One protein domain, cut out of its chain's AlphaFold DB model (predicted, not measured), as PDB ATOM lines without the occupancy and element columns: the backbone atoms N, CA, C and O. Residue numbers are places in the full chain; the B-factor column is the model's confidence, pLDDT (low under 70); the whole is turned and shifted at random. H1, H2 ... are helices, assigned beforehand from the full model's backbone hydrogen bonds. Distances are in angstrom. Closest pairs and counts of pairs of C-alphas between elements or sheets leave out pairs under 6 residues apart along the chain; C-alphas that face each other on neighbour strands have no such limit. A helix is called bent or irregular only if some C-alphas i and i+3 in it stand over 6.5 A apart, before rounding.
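AT A GLANCE: This is residues 2 to 135 of the 193 residues of the protein "Transposase for transposon" of Streptomyces laurentii (UniProt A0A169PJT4). A long helix, H3, makes the bridge between two loose lobes: H1 and H2 pack on it at a slant in one lobe, and beyond its last residue H4, H5 and H6 form the other. From H6 a long link, residues 109 to 122, leads back to H7, which lies between the two lobes and touches H1. The printed part has 134 residues with seven named helices, H1 to H7 in order along the chain, and no named strand; its class is all helix. The whole is loose, with a radius of gyration of the C-alphas of 19.9 A, and elongated, spanning 61 by 36 by 30 A.

IN THESE COORDINATES: H3, the longest helix, holds residues 33 to 58 and measures 37.5 A, from C-alpha 33 at (265.838, 165.522, 282.336) to C-alpha 58 at (298.701, 147.586, 284.807). Before it come H1, residues 2 to 8, and H2, residues 12 to 25, 20.0 A long. H1 is neither bent nor irregular, but only just: C-alphas 4 and 7 are 6.1 A apart. After H3 come H4, residues 61 to 71, 15.8 A; H5, residues 81 to 85; and H6, residues 94 to 108, 21.3 A. H7, residues 123 to 135, is 19.2 A long and ends at C-alpha 135 at (285.499, 167.333, 291.933); it is irregular, only just, with C-alphas 126 and 129 7.0 A apart.

HOW THE PARTS SIT: H3 touches H2 with residues 36 to 40 alone; the closest C-alphas, of Leu 16 and Ala 40, are 6.9 A apart, at a steep tilt of 60 degrees, opposite ways. H3 touches H1 with residues 43 to 47 alone; the closest C-alphas, of Trp 6 and Val 47, are 6.1 A apart, at a steep tilt of 69 degrees, only just short of about perpendicular, the same way. H7 touches H1 with residues 123 to 124 alone, about perpendicular at 89 degrees; the closest C-alphas, of Thr 8 and Arg 123, are 6.7 A apart. H3 and H7 are only just apart, 8.5 A at the closest. H4 touches H5, closest at the C-alphas of Leu 70 and Glu 81, 4.9 A. H5 and H6 are close but not clearly touching, with the C-alphas of Leu 85 and His 103 7.3 A apart. In H2, H4, H5 and H6 every O i to N i+4 pair is within hydrogen-bond range; H3 has 20 of 22, H1 1 of 3 with 1 of 4 O i to N i+3 pairs, and H7 4 of 9 with 7 of 10.

THE WHOLE: The C-alphas farthest apart, of Arg 27 and Pro 95, are 62.2 A apart. The printed part has no cut. The link from H6 to H7 is long. Residues 2 to 9 and 129 to 135 have pLDDT under 70; the mean of the printed part is 81.8.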
ATOM      1  N   ASP A   2     277.090 152.303 276.531       54.69
ATOM      2  CA  ASP A   2     278.399 152.071 277.172       54.69
ATOM      3  C   ASP A   2     279.588 151.973 276.202       54.69
ATOM      4  O   ASP A   2     280.659 152.503 276.493       54.69
ATOM      5  N   ALA A   3     279.391 151.392 275.012       60.81
ATOM      6  CA  ALA A   3     280.438 151.272 273.988       60.81
ATOM      7  C   ALA A   3     281.001 152.629 273.513       60.81
ATOM      8  O   ALA A   3     282.170 152.714 273.155       60.81
ATOM      9  N   TRP A   4     280.194 153.696 273.559       61.03
ATOM     10  CA  TRP A   4     280.601 155.055 273.172       61.03
ATOM     11  C   TRP A   4     281.159 155.853 274.355       61.03
ATOM     12  O   TRP A   4     281.949 156.772 274.174       61.03
ATOM     13  N   ALA A   5     280.778 155.494 275.583       65.62
ATOM     14  CA  ALA A   5     281.233 156.179 276.787       65.62
ATOM     15  C   ALA A   5     282.692 155.839 277.145       65.62
ATOM     16  O   ALA A   5     283.381 156.656 277.756       65.62
ATOM     17  N   TRP A   6     283.172 154.655 276.753       68.69
ATOM     18  CA  TRP A   6     284.553 154.234 276.981       68.69
ATOM     19  C   TRP A   6     285.606 155.091 276.242       68.69
ATOM     20  O   TRP A   6     286.529 155.548 276.918       68.69
ATOM     21  N   PRO A   7     285.490 155.368 274.925       69.44
ATOM     22  CA  PRO A   7     286.504 156.124 274.180       69.44
ATOM     23  C   PRO A   7     286.455 157.649 274.354       69.44
ATOM     24  O   PRO A   7     287.511 158.280 274.343       69.44
ATOM     25  N   THR A   8     285.275 158.259 274.502       68.06
ATOM     26  CA  THR A   8     285.152 159.718 274.305       68.06
ATOM     27  C   THR A   8     285.371 160.547 275.567       68.06
ATOM     28  O   THR A   8     285.732 161.711 275.458       68.06
ATOM     29  N   GLY A   9     285.153 159.973 276.759       68.12
ATOM     30  CA  GLY A   9     285.330 160.690 278.033       68.12
ATOM     31  C   GLY A   9     284.407 161.911 278.230       68.12
ATOM     32  O   GLY A   9     284.535 162.652 279.199       68.12
ATOM     33  N   ASP A  10     283.400 162.073 277.364       72.50
ATOM     34  CA  ASP A  10     282.546 163.257 277.299       72.50
ATOM     35  C   ASP A  10     281.921 163.670 278.636       72.50
ATOM     36  O   ASP A  10     281.424 162.842 279.418       72.50
ATOM     37  N   GLY A  11     281.861 164.991 278.831       72.25
ATOM     38  CA  GLY A  11     281.225 165.622 279.978       72.25
ATOM     39  C   GLY A  11     279.708 165.373 280.064       72.25
ATOM     40  O   GLY A  11     279.069 164.961 279.091       72.25
ATOM     41  N   PRO A  12     279.083 165.665 281.223       73.50
ATOM     42  CA  PRO A  12     277.697 165.278 281.507       73.50
ATOM     43  C   PRO A  12     276.666 165.822 280.511       73.50
ATOM     44  O   PRO A  12     275.722 165.116 280.171       73.50
ATOM     45  N   LYS A  13     276.858 167.061 280.031       80.00
ATOM     46  CA  LYS A  13     275.952 167.713 279.071       80.00
ATOM     47  C   LYS A  13     275.949 167.001 277.720       80.00
ATOM     48  O   LYS A  13     274.904 166.540 277.290       80.00
ATOM     49  N   VAL A  14     277.129 166.802 277.130       82.94
ATOM     50  CA  VAL A  14     277.298 166.140 275.824       82.94
ATOM     51  C   VAL A  14     276.670 164.745 275.825       82.94
ATOM     52  O   VAL A  14     275.988 164.359 274.881       82.94
ATOM     53  N   ARG A  15     276.826 164.001 276.924       78.75
ATOM     54  CA  ARG A  15     276.234 162.666 277.067       78.75
ATOM     55  C   ARG A  15     274.715 162.695 277.202       78.75
ATOM     56  O   ARG A  15     274.034 161.834 276.647       78.75
ATOM     57  N   LEU A  16     274.191 163.666 277.945       83.19
ATOM     58  CA  LEU A  16     272.754 163.866 278.090       83.19
ATOM     59  C   LEU A  16     272.123 164.255 276.746       83.19
ATOM     60  O   LEU A  16     271.096 163.696 276.371       83.19
ATOM     61  N   ASP A  17     272.779 165.144 276.001       86.50
ATOM     62  CA  ASP A  17     272.350 165.588 274.676       86.50
ATOM     63  C   ASP A  17     272.390 164.437 273.663       86.50
ATOM     64  O   ASP A  17     271.437 164.248 272.905       86.50
ATOM     65  N   ALA A  18     273.433 163.602 273.705       84.00
ATOM     66  CA  ALA A  18     273.530 162.389 272.896       84.00
ATOM     67  C   ALA A  18     272.419 161.379 273.233       84.00
ATOM     68  O   ALA A  18     271.787 160.825 272.331       84.00
ATOM     69  N   ALA A  19     272.121 161.172 274.521       84.44
ATOM     70  CA  ALA A  19     271.020 160.313 274.954       84.44
ATOM     71  C   ALA A  19     269.656 160.853 274.491       84.44
ATOM     72  O   ALA A  19     268.832 160.101 273.968       84.44
ATOM     73  N   ALA A  20     269.433 162.164 274.613       87.12
ATOM     74  CA  ALA A  20     268.227 162.824 274.128       87.12
ATOM     75  C   ALA A  20     268.102 162.757 272.595       87.12
ATOM     76  O   ALA A  20     267.003 162.572 272.073       87.12
ATOM     77  N   GLY A  21     269.210 162.887 271.858       88.38
ATOM     78  CA  GLY A  21     269.258 162.705 270.406       88.38
ATOM     79  C   GLY A  21     268.897 161.278 269.986       88.38
ATOM     80  O   GLY A  21     268.061 161.088 269.104       88.38
ATOM     81  N   TRP A  22     269.445 160.275 270.677       88.38
ATOM     82  CA  TRP A  22     269.137 158.864 270.433       88.38
ATOM     83  C   TRP A  22     267.656 158.529 270.680       88.38
ATOM     84  O   TRP A  22     267.043 157.825 269.879       88.38
ATOM     85  N   LEU A  23     267.054 159.074 271.745       89.94
ATOM     86  CA  LEU A  23     265.625 158.893 272.042       89.94
ATOM     87  C   LEU A  23     264.721 159.569 271.006       89.94
ATOM     88  O   LEU A  23     263.745 158.964 270.560       89.94
ATOM     89  N   ARG A  24     265.080 160.784 270.565       89.62
ATOM     90  CA  ARG A  24     264.373 161.486 269.483       89.62
ATOM     91  C   ARG A  24     264.416 160.710 268.173       89.62
ATOM     92  O   ARG A  24     263.379 160.553 267.536       89.62
ATOM     93  N   GLY A  25     265.578 160.165 267.811       90.94
ATOM     94  CA  GLY A  25     265.729 159.322 266.620       90.94
ATOM     95  C   GLY A  25     264.842 158.071 266.647       90.94
ATOM     96  O   GLY A  25     264.406 157.600 265.601       90.94
ATOM     97  N   ARG A  26     264.504 157.571 267.844       91.56
ATOM     98  CA  ARG A  26     263.591 156.435 268.056       91.56
ATOM     99  C   ARG A  26     262.130 156.834 268.279       91.56
ATOM    100  O   ARG A  26     261.324 155.972 268.609       91.56
ATOM    101  N   ARG A  27     261.784 158.116 268.097       89.44
ATOM    102  CA  ARG A  27     260.436 158.681 268.317       89.44
ATOM    103  C   ARG A  27     259.887 158.436 269.730       89.44
ATOM    104  O   ARG A  27     258.680 158.336 269.923       89.44
ATOM    105  N   VAL A  28     260.767 158.351 270.727       89.12
ATOM    106  CA  VAL A  28     260.372 158.238 272.135       89.12
ATOM    107  C   VAL A  28     260.097 159.639 272.681       89.12
ATOM    108  O   VAL A  28     260.905 160.549 272.476       89.12
ATOM    109  N   LEU A  29     258.974 159.823 273.387       88.00
ATOM    110  CA  LEU A  29     258.696 161.065 274.115       88.00
ATOM    111  C   LEU A  29     259.833 161.314 275.111       88.00
ATOM    112  O   LEU A  29     260.144 160.432 275.913       88.00
ATOM    113  N   LEU A  30     260.464 162.491 275.063       86.00
ATOM    114  CA  LEU A  30     261.585 162.766 275.958       86.00
ATOM    115  C   LEU A  30     261.102 162.719 277.409       86.00
ATOM    116  O   LEU A  30     260.255 163.528 277.798       86.00
ATOM    117  N   PRO A  31     261.656 161.816 278.231       83.62
ATOM    118  CA  PRO A  31     261.380 161.839 279.649       83.62
ATOM    119  C   PRO A  31     262.019 163.087 280.266       83.62
ATOM    120  O   PRO A  31     262.943 163.690 279.710       83.62
ATOM    121  N   ARG A  32     261.538 163.465 281.454       86.06
ATOM    122  CA  ARG A  32     262.107 164.573 282.227       86.06
ATOM    123  C   ARG A  32     263.626 164.405 282.347       86.06
ATOM    124  O   ARG A  32     264.123 163.296 282.542       86.06
ATOM    125  N   THR A  33     264.363 165.510 282.283       82.00
ATOM    126  CA  THR A  33     265.838 165.522 282.336       82.00
ATOM    127  C   THR A  33     266.402 164.742 283.527       82.00
ATOM    128  O   THR A  33     267.373 164.008 283.372       82.00
ATOM    129  N   THR A  34     265.740 164.809 284.686       80.00
ATOM    130  CA  THR A  34     266.089 164.056 285.904       80.00
ATOM    131  C   THR A  34     266.082 162.536 285.706       80.00
ATOM    132  O   THR A  34     266.893 161.816 286.292       80.00
ATOM    133  N   THR A  35     265.187 162.039 284.853       85.50
ATOM    134  CA  THR A  35     265.066 160.618 284.515       85.50
ATOM    135  C   THR A  35     266.221 160.155 283.627       85.50
ATOM    136  O   THR A  35     266.642 159.009 283.734       85.50
ATOM    137  N   LEU A  36     266.788 161.043 282.801       83.69
ATOM    138  CA  LEU A  36     267.951 160.752 281.954       83.69
ATOM    139  C   LEU A  36     269.282 160.896 282.701       83.69
ATOM    140  O   LEU A  36     270.230 160.157 282.432       83.69
ATOM    141  N   THR A  37     269.362 161.811 283.670       85.31
ATOM    142  CA  THR A  37     270.593 162.039 284.438       85.31
ATOM    143  C   THR A  37     270.991 160.847 285.300       85.31
ATOM    144  O   THR A  37     272.183 160.592 285.448       85.31
ATOM    145  N   ARG A  38     270.024 160.091 285.845       85.00
ATOM    146  CA  ARG A  38     270.329 158.929 286.697       85.00
ATOM    147  C   ARG A  38     271.042 157.813 285.908       85.00
ATOM    148  O   ARG A  38     272.163 157.488 286.289       85.00
ATOM    149  N   PRO A  39     270.499 157.288 284.790       82.19
ATOM    150  CA  PRO A  39     271.200 156.304 283.965       82.19
ATOM    151  C   PRO A  39     272.529 156.818 283.404       82.19
ATOM    152  O   PRO A  39     273.523 156.098 283.429       82.19
ATOM    153  N   ALA A  40     272.584 158.075 282.944       80.62
ATOM    154  CA  ALA A  40     273.824 158.662 282.438       80.62
ATOM    155  C   ALA A  40     274.920 158.732 283.521       80.62
ATOM    156  O   ALA A  40     276.098 158.513 283.222       80.62
ATOM    157  N   GLY A  41     274.527 158.998 284.771       80.19
ATOM    158  CA  GLY A  41     275.395 158.951 285.944       80.19
ATOM    159  C   GLY A  41     275.898 157.540 286.249       80.19
ATOM    160  O   GLY A  41     277.102 157.366 286.420       80.19
ATOM    161  N   THR A  42     275.019 156.534 286.236       84.62
ATOM    162  CA  THR A  42     275.400 155.125 286.445       84.62
ATOM    163  C   THR A  42     276.399 154.642 285.396       84.62
ATOM    164  O   THR A  42     277.424 154.064 285.745       84.62
ATOM    165  N   VAL A  43     276.153 154.933 284.114       84.62
ATOM    166  CA  VAL A  43     277.080 154.579 283.025       84.62
ATOM    167  C   VAL A  43     278.427 155.272 283.215       84.62
ATOM    168  O   VAL A  43     279.469 154.663 283.005       84.62
ATOM    169  N   ARG A  44     278.431 156.545 283.636       80.62
ATOM    170  CA  ARG A  44     279.673 157.267 283.944       80.62
ATOM    171  C   ARG A  44     280.462 156.583 285.048       80.62
ATOM    172  O   ARG A  44     281.669 156.440 284.900       80.62
ATOM    173  N   GLU A  45     279.787 156.184 286.116       83.25
ATOM    174  CA  GLU A  45     280.438 155.530 287.241       83.25
ATOM    175  C   GLU A  45     281.039 154.190 286.816       83.25
ATOM    176  O   GLU A  45     282.236 153.997 286.975       83.25
ATOM    177  N   ALA A  46     280.272 153.325 286.147       86.12
ATOM    178  CA  ALA A  46     280.765 152.033 285.663       86.12
ATOM    179  C   ALA A  46     281.971 152.171 284.712       86.12
ATOM    180  O   ALA A  46     282.931 151.407 284.773       86.12
ATOM    181  N   VAL A  47     281.945 153.182 283.843       85.19
ATOM    182  CA  VAL A  47     283.019 153.474 282.887       85.19
ATOM    183  C   VAL A  47     284.268 154.052 283.567       85.19
ATOM    184  O   VAL A  47     285.375 153.858 283.061       85.19
ATOM    185  N   ASN A  48     284.109 154.763 284.685       84.00
ATOM    186  CA  ASN A  48     285.220 155.231 285.510       84.00
ATOM    187  C   ASN A  48     285.804 154.099 286.353       84.00
ATOM    188  O   ASN A  48     287.019 153.971 286.396       84.00
ATOM    189  N   GLN A  49     284.964 153.257 286.956       87.25
ATOM    190  CA  GLN A  49     285.412 152.076 287.693       87.25
ATOM    191  C   GLN A  49     286.236 151.162 286.793       87.25
ATOM    192  O   GLN A  49     287.392 150.901 287.089       87.25
ATOM    193  N   ARG A  50     285.728 150.845 285.594       88.56
ATOM    194  CA  ARG A  50     286.491 150.084 284.597       88.56
ATOM    195  C   ARG A  50     287.842 150.723 284.262       88.56
ATOM    196  O   ARG A  50     288.802 150.009 284.009       88.56
ATOM    197  N   LEU A  51     287.925 152.054 284.213       86.38
ATOM    198  CA  LEU A  51     289.190 152.744 283.955       86.38
ATOM    199  C   LEU A  51     290.174 152.562 285.111       86.38
ATOM    200  O   LEU A  51     291.337 152.257 284.861       86.38
ATOM    201  N   TRP A  52     289.704 152.728 286.347       86.44
ATOM    202  CA  TRP A  52     290.515 152.518 287.541       86.44
ATOM    203  C   TRP A  52     290.963 151.070 287.685       86.44
ATOM    204  O   TRP A  52     292.138 150.843 287.957       86.44
ATOM    205  N   ASP A  53     290.085 150.110 287.402       89.62
ATOM    206  CA  ASP A  53     290.409 148.685 287.413       89.62
ATOM    207  C   ASP A  53     291.482 148.353 286.370       89.62
ATOM    208  O   ASP A  53     292.482 147.712 286.692       89.62
ATOM    209  N   THR A  54     291.329 148.840 285.130       89.25
ATOM    210  CA  THR A  54     292.338 148.644 284.081       89.25
ATOM    211  C   THR A  54     293.680 149.248 284.487       89.25
ATOM    212  O   THR A  54     294.704 148.588 284.344       89.25
ATOM    213  N   LEU A  55     293.695 150.476 285.018       87.25
ATOM    214  CA  LEU A  55     294.930 151.108 285.492       87.25
ATOM    215  C   LEU A  55     295.559 150.302 286.627       87.25
ATOM    216  O   LEU A  55     296.743 150.001 286.574       87.25
ATOM    217  N   PHE A  56     294.774 149.890 287.621       87.62
ATOM    218  CA  PHE A  56     295.271 149.138 288.767       87.62
ATOM    219  C   PHE A  56     295.927 147.814 288.357       87.62
ATOM    220  O   PHE A  56     296.981 147.457 288.892       87.62
ATOM    221  N   VAL A  57     295.345 147.111 287.381       88.50
ATOM    222  CA  VAL A  57     295.900 145.865 286.831       88.50
ATOM    223  C   VAL A  57     297.243 146.094 286.132       88.50
ATOM    224  O   VAL A  57     298.113 145.232 286.236       88.50
ATOM    225  N   LEU A  58     297.445 147.246 285.487       88.44
ATOM    226  CA  LEU A  58     298.701 147.586 284.807       88.44
ATOM    227  C   LEU A  58     299.851 147.911 285.775       88.44
ATOM    228  O   LEU A  58     301.013 147.772 285.402       88.44
ATOM    229  N   LEU A  59     299.559 148.330 287.011       87.25
ATOM    230  CA  LEU A  59     300.598 148.649 287.993       87.25
ATOM    231  C   LEU A  59     301.240 147.389 288.575       87.25
ATOM    232  O   LEU A  59     300.548 146.491 289.062       87.25
ATOM    233  N   HIS A  60     302.571 147.379 288.660       87.50
ATOM    234  CA  HIS A  60     303.287 146.337 289.394       87.50
ATOM    235  C   HIS A  60     303.201 146.546 290.918       87.50
ATOM    236  O   HIS A  60     302.941 147.643 291.415       87.50
ATOM    237  N   THR A  61     303.460 145.497 291.703       86.56
ATOM    238  CA  THR A  61     303.350 145.525 293.178       86.56
ATOM    239  C   THR A  61     304.207 146.615 293.828       86.56
ATOM    240  O   THR A  61     303.728 147.328 294.704       86.56
ATOM    241  N   GLY A  62     305.445 146.806 293.358       86.62
ATOM    242  CA  GLY A  62     306.309 147.910 293.804       86.62
ATOM    243  C   GLY A  62     305.735 149.315 293.547       86.62
ATOM    244  O   GLY A  62     305.798 150.162 294.429       86.62
ATOM    245  N   GLN A  63     305.123 149.561 292.385       87.38
ATOM    246  CA  GLN A  63     304.484 150.836 292.035       87.38
ATOM    247  C   GLN A  63     303.281 151.105 292.936       87.38
ATOM    248  O   GLN A  63     303.100 152.227 293.403       87.38
ATOM    249  N   ARG A  64     302.486 150.069 293.228       89.38
ATOM    250  CA  ARG A  64     301.361 150.171 294.168       89.38
ATOM    251  C   ARG A  64     301.843 150.561 295.564       89.38
ATOM    252  O   ARG A  64     301.325 151.516 296.125       89.38
ATOM    253  N   ALA A  65     302.899 149.916 296.064       89.25
ATOM    254  CA  ALA A  65     303.487 150.257 297.360       89.25
ATOM    255  C   ALA A  65     304.015 151.702 297.411       89.25
ATOM    256  O   ALA A  65     303.840 152.390 298.417       89.25
ATOM    257  N   VAL A  66     304.621 152.189 296.321       89.12
ATOM    258  CA  VAL A  66     305.027 153.597 296.206       89.12
ATOM    259  C   VAL A  66     303.806 154.516 296.296       89.12
ATOM    260  O   VAL A  66     303.823 155.437 297.109       89.12
ATOM    261  N   LEU A  67     302.732 154.263 295.542       88.88
ATOM    262  CA  LEU A  67     301.513 155.083 295.607       88.88
ATOM    263  C   LEU A  67     300.852 155.063 296.989       88.88
ATOM    264  O   LEU A  67     300.480 156.121 297.493       88.88
ATOM    265  N   ASP A  68     300.766 153.895 297.624       89.75
ATOM    266  CA  ASP A  68     300.210 153.753 298.972       89.75
ATOM    267  C   ASP A  68     301.042 154.530 300.002       89.75
ATOM    268  O   ASP A  68     300.498 155.188 300.895       89.75
ATOM    269  N   SER A  69     302.372 154.539 299.846       88.81
ATOM    270  CA  SER A  69     303.248 155.325 300.718       88.81
ATOM    271  C   SER A  69     302.990 156.832 300.608       88.81
ATOM    272  O   SER A  69     303.054 157.534 301.617       88.81
ATOM    273  N   LEU A  70     302.618 157.334 299.423       87.69
ATOM    274  CA  LEU A  70     302.344 158.761 299.217       87.69
ATOM    275  C   LEU A  70     301.048 159.226 299.897       87.69
ATOM    276  O   LEU A  70     300.916 160.411 300.215       87.69
ATOM    277  N   LEU A  71     300.091 158.314 300.099       86.81
ATOM    278  CA  LEU A  71     298.822 158.572 300.788       86.81
ATOM    279  C   LEU A  71     298.977 158.598 302.314       86.81
ATOM    280  O   LEU A  71     298.094 159.089 303.021       86.81
ATOM    281  N   THR A  72     300.090 158.082 302.836       86.75
ATOM    282  CA  THR A  72     300.344 158.038 304.275       86.75
ATOM    283  C   THR A  72     300.702 159.432 304.788       86.75
ATOM    284  O   THR A  72     301.597 160.095 304.265       86.75
ATOM    285  N   VAL A  73     300.009 159.887 305.837       84.50
ATOM    286  CA  VAL A  73     300.311 161.161 306.506       84.50
ATOM    287  C   VAL A  73     301.355 160.914 307.602       84.50
ATOM    288  O   VAL A  73     301.079 160.136 308.521       84.50
ATOM    289  N   PRO A  74     302.537 161.556 307.549       79.69
ATOM    290  CA  PRO A  74     303.541 161.423 308.599       79.69
ATOM    291  C   PRO A  74     303.023 161.919 309.962       79.69
ATOM    292  O   PRO A  74     302.256 162.886 310.020       79.69
ATOM    293  N   PRO A  75     303.446 161.310 311.085       73.88
ATOM    294  CA  PRO A  75     303.021 161.746 312.412       73.88
ATOM    295  C   PRO A  75     303.467 163.190 312.681       73.88
ATOM    296  O   PRO A  75     304.629 163.542 312.500       73.88
ATOM    297  N   GLY A  76     302.531 164.031 313.127       81.81
ATOM    298  CA  GLY A  76     302.772 165.460 313.376       81.81
ATOM    299  C   GLY A  76     302.550 166.362 312.159       81.81
ATOM    300  O   GLY A  76     302.557 167.586 312.298       81.81
ATOM    301  N   GLU A  77     302.279 165.786 310.990       82.69
ATOM    302  CA  GLU A  77     301.939 166.523 309.781       82.69
ATOM    303  C   GLU A  77     300.441 166.448 309.457       82.69
ATOM    304  O   GLU A  77     299.731 165.536 309.869       82.69
ATOM    305  N   ARG A  78     299.937 167.447 308.722       79.19
ATOM    306  CA  ARG A  78     298.534 167.502 308.258       79.19
ATOM    307  C   ARG A  78     298.385 167.272 306.756       79.19
ATOM    308  O   ARG A  78     297.287 167.402 306.229       79.19
ATOM    309  N   VAL A  79     299.497 167.044 306.064       81.38
ATOM    310  CA  VAL A  79     299.590 167.086 304.605       81.38
ATOM    311  C   VAL A  79     300.342 165.837 304.162       81.38
ATOM    312  O   VAL A  79     301.461 165.618 304.619       81.38
ATOM    313  N   SER A  80     299.720 165.025 303.308       87.56
ATOM    314  CA  SER A  80     300.350 163.833 302.723       87.56
ATOM    315  C   SER A  80     301.367 164.213 301.640       87.56
ATOM    316  O   SER A  80     301.347 165.333 301.122       87.56
ATOM    317  N   GLU A  81     302.242 163.287 301.241       85.06
ATOM    318  CA  GLU A  81     303.140 163.525 300.102       85.06
ATOM    319  C   GLU A  81     302.352 163.745 298.798       85.06
ATOM    320  O   GLU A  81     302.709 164.627 298.016       85.06
ATOM    321  N   VAL A  82     301.210 163.064 298.605       86.25
ATOM    322  CA  VAL A  82     300.275 163.362 297.498       86.25
ATOM    323  C   VAL A  82     299.834 164.828 297.510       86.25
ATOM    324  O   VAL A  82     299.876 165.499 296.475       86.25
ATOM    325  N   ASP A  83     299.448 165.363 298.668       84.38
ATOM    326  CA  ASP A  83     299.017 166.760 298.774       84.38
ATOM    327  C   ASP A  83     300.160 167.729 298.461       84.38
ATOM    328  O   ASP A  83     299.945 168.798 297.881       84.38
ATOM    329  N   ARG A  84     301.397 167.360 298.817       84.19
ATOM    330  CA  ARG A  84     302.583 168.150 298.480       84.19
ATOM    331  C   ARG A  84     302.805 168.166 296.971       84.19
ATOM    332  O   ARG A  84     302.999 169.257 296.434       84.19
ATOM    333  N   LEU A  85     302.716 167.007 296.316       86.62
ATOM    334  CA  LEU A  85     302.878 166.827 294.869       86.62
ATOM    335  C   LEU A  85     301.793 167.540 294.049       86.62
ATOM    336  O   LEU A  85     302.057 168.010 292.943       86.62
ATOM    337  N   ARG A  86     300.587 167.693 294.600       84.88
ATOM    338  CA  ARG A  86     299.470 168.383 293.937       84.88
ATOM    339  C   ARG A  86     299.611 169.907 293.908       84.88
ATOM    340  O   ARG A  86     298.891 170.581 293.169       84.88
ATOM    341  N   ARG A  87     300.508 170.485 294.713       83.69
ATOM    342  CA  ARG A  87     300.722 171.938 294.731       83.69
ATOM    343  C   ARG A  87     301.440 172.378 293.461       83.69
ATOM    344  O   ARG A  87     302.505 171.872 293.134       83.69
ATOM    345  N   GLY A  88     300.858 173.349 292.765       79.56
ATOM    346  CA  GLY A  88     301.505 174.033 291.649       79.56
ATOM    347  C   GLY A  88     302.358 175.223 292.108       79.56
ATOM    348  O   GLY A  88     302.239 175.669 293.255       79.56
ATOM    349  N   PRO A  89     303.194 175.783 291.216       78.06
ATOM    350  CA  PRO A  89     303.929 177.009 291.497       78.06
ATOM    351  C   PRO A  89     302.953 178.167 291.734       78.06
ATOM    352  O   PRO A  89     302.030 178.397 290.957       78.06
ATOM    353  N   VAL A  90     303.167 178.917 292.815       80.94
ATOM    354  CA  VAL A  90     302.233 179.977 293.240       80.94
ATOM    355  C   VAL A  90     302.510 181.300 292.516       80.94
ATOM    356  O   VAL A  90     301.623 182.143 292.394       80.94
ATOM    357  N   ARG A  91     303.746 181.513 292.041       83.38
ATOM    358  CA  ARG A  91     304.183 182.729 291.332       83.38
ATOM    359  C   ARG A  91     305.288 182.411 290.329       83.38
ATOM    360  O   ARG A  91     306.133 181.558 290.591       83.38
ATOM    361  N   VAL A  92     305.345 183.155 289.228       82.75
ATOM    362  CA  VAL A  92     306.424 183.035 288.237       82.75
ATOM    363  C   VAL A  92     307.640 183.828 288.725       82.75
ATOM    364  O   VAL A  92     307.613 185.053 288.784       82.75
ATOM    365  N   SER A  93     308.697 183.128 289.139       90.75
ATOM    366  CA  SER A  93     309.977 183.719 289.558       90.75
ATOM    367  C   SER A  93     311.119 182.717 289.378       90.75
ATOM    368  O   SER A  93     310.876 181.512 289.339       90.75
ATOM    369  N   GLY A  94     312.370 183.184 289.324       91.31
ATOM    370  CA  GLY A  94     313.547 182.310 289.196       91.31
ATOM    371  C   GLY A  94     313.630 181.198 290.262       91.31
ATOM    372  O   GLY A  94     313.807 180.033 289.902       91.31
ATOM    373  N   PRO A  95     313.454 181.495 291.566       91.31
ATOM    374  CA  PRO A  95     313.409 180.464 292.606       91.31
ATOM    375  C   PRO A  95     312.235 179.489 292.460       91.31
ATOM    376  O   PRO A  95     312.412 178.290 292.660       91.31
ATOM    377  N   GLN A  96     311.052 179.980 292.075       88.38
ATOM    378  CA  GLN A  96     309.883 179.125 291.840       88.38
ATOM    379  C   GLN A  96     310.057 178.233 290.610       88.38
ATOM    380  O   GLN A  96     309.600 177.098 290.627       88.38
ATOM    381  N   MET A  97     310.778 178.696 289.588       90.12
ATOM    382  CA  MET A  97     311.140 177.871 288.439       90.12
ATOM    383  C   MET A  97     312.028 176.703 288.876       90.12
ATOM    384  O   MET A  97     311.710 175.553 288.604       90.12
ATOM    385  N   LYS A  98     313.093 176.970 289.648       92.00
ATOM    386  CA  LYS A  98     313.951 175.904 290.201       92.00
ATOM    387  C   LYS A  98     313.164 174.904 291.046       92.00
ATOM    388  O   LYS A  98     313.431 173.709 290.981       92.00
ATOM    389  N   TRP A  99     312.216 175.393 291.844       90.75
ATOM    390  CA  TRP A  99     311.325 174.536 292.619       90.75
ATOM    391  C   TRP A  99     310.441 173.673 291.709       90.75
ATOM    392  O   TRP A  99     310.392 172.467 291.908       90.75
ATOM    393  N   ALA A 100     309.822 174.254 290.678       89.38
ATOM    394  CA  ALA A 100     308.958 173.536 289.744       89.38
ATOM    395  C   ALA A 100     309.705 172.441 288.966       89.38
ATOM    396  O   ALA A 100     309.150 171.365 288.765       89.38
ATOM    397  N   LEU A 101     310.966 172.672 288.580       91.69
ATOM    398  CA  LEU A 101     311.790 171.637 287.945       91.69
ATOM    399  C   LEU A 101     312.074 170.479 288.906       91.69
ATOM    400  O   LEU A 101     311.827 169.332 288.555       91.69
ATOM    401  N   LYS A 102     312.508 170.768 290.140       90.94
ATOM    402  CA  LYS A 102     312.714 169.729 291.166       90.94
ATOM    403  C   LYS A 102     311.430 168.967 291.485       90.94
ATOM    404  O   LYS A 102     311.461 167.775 291.759       90.94
ATOM    405  N   HIS A 103     310.302 169.666 291.464       90.12
ATOM    406  CA  HIS A 103     308.987 169.077 291.662       90.12
ATOM    407  C   HIS A 103     308.632 168.114 290.526       90.12
ATOM    408  O   HIS A 103     308.201 166.996 290.784       90.12
ATOM    409  N   ALA A 104     308.877 168.514 289.276       89.81
ATOM    410  CA  ALA A 104     308.692 167.659 288.110       89.81
ATOM    411  C   ALA A 104     309.635 166.443 288.125       89.81
ATOM    412  O   ALA A 104     309.190 165.335 287.841       89.81
ATOM    413  N   GLU A 105     310.900 166.623 288.518       90.50
ATOM    414  CA  GLU A 105     311.845 165.519 288.745       90.50
ATOM    415  C   GLU A 105     311.332 164.556 289.825       90.50
ATOM    416  O   GLU A 105     311.379 163.344 289.633       90.50
ATOM    417  N   GLY A 106     310.779 165.078 290.925       88.38
ATOM    418  CA  GLY A 106     310.169 164.272 291.983       88.38
ATOM    419  C   GLY A 106     308.977 163.445 291.493       88.38
ATOM    420  O   GLY A 106     308.870 162.272 291.839       88.38
ATOM    421  N   ILE A 107     308.119 164.017 290.642       89.19
ATOM    422  CA  ILE A 107     307.006 163.291 290.008       89.19
ATOM    423  C   ILE A 107     307.537 162.212 289.053       89.19
ATOM    424  O   ILE A 107     307.051 161.082 289.071       89.19
ATOM    425  N   ALA A 108     308.543 162.532 288.235       87.06
ATOM    426  CA  ALA A 108     309.141 161.584 287.294       87.06
ATOM    427  C   ALA A 108     309.825 160.405 288.010       87.06
ATOM    428  O   ALA A 108     309.735 159.264 287.554       87.06
ATOM    429  N   ALA A 109     310.447 160.660 289.164       88.00
ATOM    430  CA  ALA A 109     311.116 159.651 289.982       88.00
ATOM    431  C   ALA A 109     310.164 158.599 290.582       88.00
ATOM    432  O   ALA A 109     310.632 157.551 291.022       88.00
ATOM    433  N   LEU A 110     308.843 158.822 290.562       85.69
ATOM    434  CA  LEU A 110     307.853 157.831 291.006       85.69
ATOM    435  C   LEU A 110     307.791 156.585 290.105       85.69
ATOM    436  O   LEU A 110     307.147 155.607 290.475       85.69
ATOM    437  N   GLY A 111     308.424 156.606 288.925       84.00
ATOM    438  CA  GLY A 111     308.504 155.434 288.046       84.00
ATOM    439  C   GLY A 111     307.182 155.076 287.360       84.00
ATOM    440  O   GLY A 111     307.002 153.945 286.919       84.00
ATOM    441  N   MET A 112     306.252 156.033 287.264       84.75
ATOM    442  CA  MET A 112     304.937 155.851 286.625       84.75
ATOM    443  C   MET A 112     304.953 156.136 285.113       84.75
ATOM    444  O   MET A 112     303.943 155.959 284.439       84.75
ATOM    445  N   GLY A 113     306.078 156.616 284.574       79.94
ATOM    446  CA  GLY A 113     306.210 156.977 283.158       79.94
ATOM    447  C   GLY A 113     306.325 155.787 282.202       79.94
ATOM    448  O   GLY A 113     306.128 155.969 281.007       79.94
ATOM    449  N   ASP A 114     306.621 154.594 282.723       79.19
ATOM    450  CA  ASP A 114     306.819 153.363 281.941       79.19
ATOM    451  C   ASP A 114     305.543 152.507 281.828       79.19
ATOM    452  O   ASP A 114     305.563 151.391 281.318       79.19
ATOM    453  N   LEU A 115     304.402 152.998 282.329       81.38
ATOM    454  CA  LEU A 115     303.146 152.263 282.213       81.38
ATOM    455  C   LEU A 115     302.674 152.217 280.757       81.38
ATOM    456  O   LEU A 115     302.358 153.251 280.161       81.38
ATOM    457  N   ASP A 116     302.512 151.006 280.227       80.69
ATOM    458  CA  ASP A 116     301.835 150.797 278.952       80.69
ATOM    459  C   ASP A 116     300.322 151.023 279.103       80.69
ATOM    460  O   ASP A 116     299.567 150.164 279.560       80.69
ATOM    461  N   VAL A 117     299.868 152.212 278.706       81.75
ATOM    462  CA  VAL A 117     298.450 152.595 278.690       81.75
ATOM    463  C   VAL A 117     297.775 152.346 277.337       81.75
ATOM    464  O   VAL A 117     296.673 152.845 277.117       81.75
ATOM    465  N   SER A 118     298.383 151.575 276.429       81.75
ATOM    466  CA  SER A 118     297.838 151.290 275.089       81.75
ATOM    467  C   SER A 118     296.439 150.656 275.108       81.75
ATOM    468  O   SER A 118     295.626 150.903 274.215       81.75
ATOM    469  N   ALA A 119     296.117 149.899 276.161       80.38
ATOM    470  CA  ALA A 119     294.796 149.310 276.384       80.38
ATOM    471  C   ALA A 119     293.689 150.353 276.661       80.38
ATOM    472  O   ALA A 119     292.493 150.040 276.602       80.38
ATOM    473  N   ILE A 120     294.065 151.593 276.982       83.06
ATOM    474  CA  ILE A 120     293.157 152.693 277.290       83.06
ATOM    475  C   ILE A 120     293.146 153.663 276.098       83.06
ATOM    476  O   ILE A 120     294.201 154.116 275.658       83.06
ATOM    477  N   PRO A 121     291.965 154.064 275.586       81.75
ATOM    478  CA  PRO A 121     291.882 155.076 274.539       81.75
ATOM    479  C   PRO A 121     292.645 156.350 274.941       81.75
ATOM    480  O   PRO A 121     292.402 156.865 276.035       81.75
ATOM    481  N   PRO A 122     293.502 156.923 274.074       76.38
ATOM    482  CA  PRO A 122     294.462 157.974 274.447       76.38
ATOM    483  C   PRO A 122     293.799 159.253 274.974       76.38
ATOM    484  O   PRO A 122     294.389 160.017 275.738       76.38
ATOM    485  N   ARG A 123     292.533 159.474 274.612       79.38
ATOM    486  CA  ARG A 123     291.730 160.591 275.108       79.38
ATOM    487  C   ARG A 123     291.426 160.485 276.606       79.38
ATOM    488  O   ARG A 123     291.318 161.509 277.272       79.38
ATOM    489  N   ARG A 124     291.316 159.273 277.160       79.50
ATOM    490  CA  ARG A 124     290.960 159.065 278.570       79.50
ATOM    491  C   ARG A 124     292.060 159.519 279.527       79.50
ATOM    492  O   ARG A 124     291.735 160.351 280.368       79.50
ATOM    493  N   PRO A 125     293.330 159.087 279.392       75.25
ATOM    494  CA  PRO A 125     294.420 159.603 280.215       75.25
ATOM    495  C   PRO A 125     294.573 161.124 280.106       75.25
ATOM    496  O   PRO A 125     294.780 161.796 281.110       75.25
ATOM    497  N   ALA A 126     294.386 161.688 278.907       76.62
ATOM    498  CA  ALA A 126     294.475 163.131 278.678       76.62
ATOM    499  C   ALA A 126     293.370 163.941 279.391       76.62
ATOM    500  O   ALA A 126     293.562 165.112 279.727       76.62
ATOM    501  N   GLU A 127     292.210 163.332 279.638       72.38
ATOM    502  CA  GLU A 127     291.103 163.952 280.366       72.38
ATOM    503  C   GLU A 127     291.181 163.727 281.885       72.38
ATOM    504  O   GLU A 127     290.484 164.423 282.631       72.38
ATOM    505  N   LEU A 128     292.066 162.837 282.364       70.62
ATOM    506  CA  LEU A 128     292.218 162.545 283.792       70.62
ATOM    507  C   LEU A 128     292.508 163.786 284.649       70.62
ATOM    508  O   LEU A 128     291.771 164.045 285.603       70.62
ATOM    509  N   PRO A 129     293.460 164.658 284.277       67.00
ATOM    510  CA  PRO A 129     293.726 165.862 285.053       67.00
ATOM    511  C   PRO A 129     292.488 166.750 285.237       67.00
ATOM    512  O   PRO A 129     292.417 167.491 286.208       67.00
ATOM    513  N   ARG A 130     291.486 166.671 284.342       62.34
ATOM    514  CA  ARG A 130     290.274 167.505 284.364       62.34
ATOM    515  C   ARG A 130     289.168 166.976 285.283       62.34
ATOM    516  O   ARG A 130     288.348 167.790 285.724       62.34
ATOM    517  N   TYR A 131     289.100 165.673 285.585       56.97
ATOM    518  CA  TYR A 131     288.074 165.170 286.518       56.97
ATOM    519  C   TYR A 131     288.382 165.589 287.961       56.97
ATOM    520  O   TYR A 131     287.457 165.903 288.712       56.97
ATOM    521  N   GLU A 132     289.662 165.692 288.330       50.94
ATOM    522  CA  GLU A 132     290.071 166.082 289.685       50.94
ATOM    523  C   GLU A 132     289.821 167.558 289.992       50.94
ATOM    524  O   GLU A 132     289.413 167.904 291.103       50.94
ATOM    525  N   VAL A 133     290.020 168.443 289.008       45.75
ATOM    526  CA  VAL A 133     289.804 169.892 289.198       45.75
ATOM    527  C   VAL A 133     288.318 170.242 289.319       45.75
ATOM    528  O   VAL A 133     287.967 171.254 289.922       45.75
ATOM    529  N   ASN A 134     287.430 169.399 288.782       38.44
ATOM    530  CA  ASN A 134     285.981 169.608 288.840       38.44
ATOM    531  C   ASN A 134     285.308 168.926 290.045       38.44
ATOM    532  O   ASN A 134     284.228 169.354 290.449       38.44
ATOM    533  N   GLY A 135     285.946 167.924 290.663       33.31
ATOM    534  CA  GLY A 135     285.499 167.333 291.933       33.31
ATOM    535  C   GLY A 135     285.749 168.226 293.158       33.31
ATOM    536  O   GLY A 135     285.051 168.110 294.161       33.31
TER     537      GLY A 135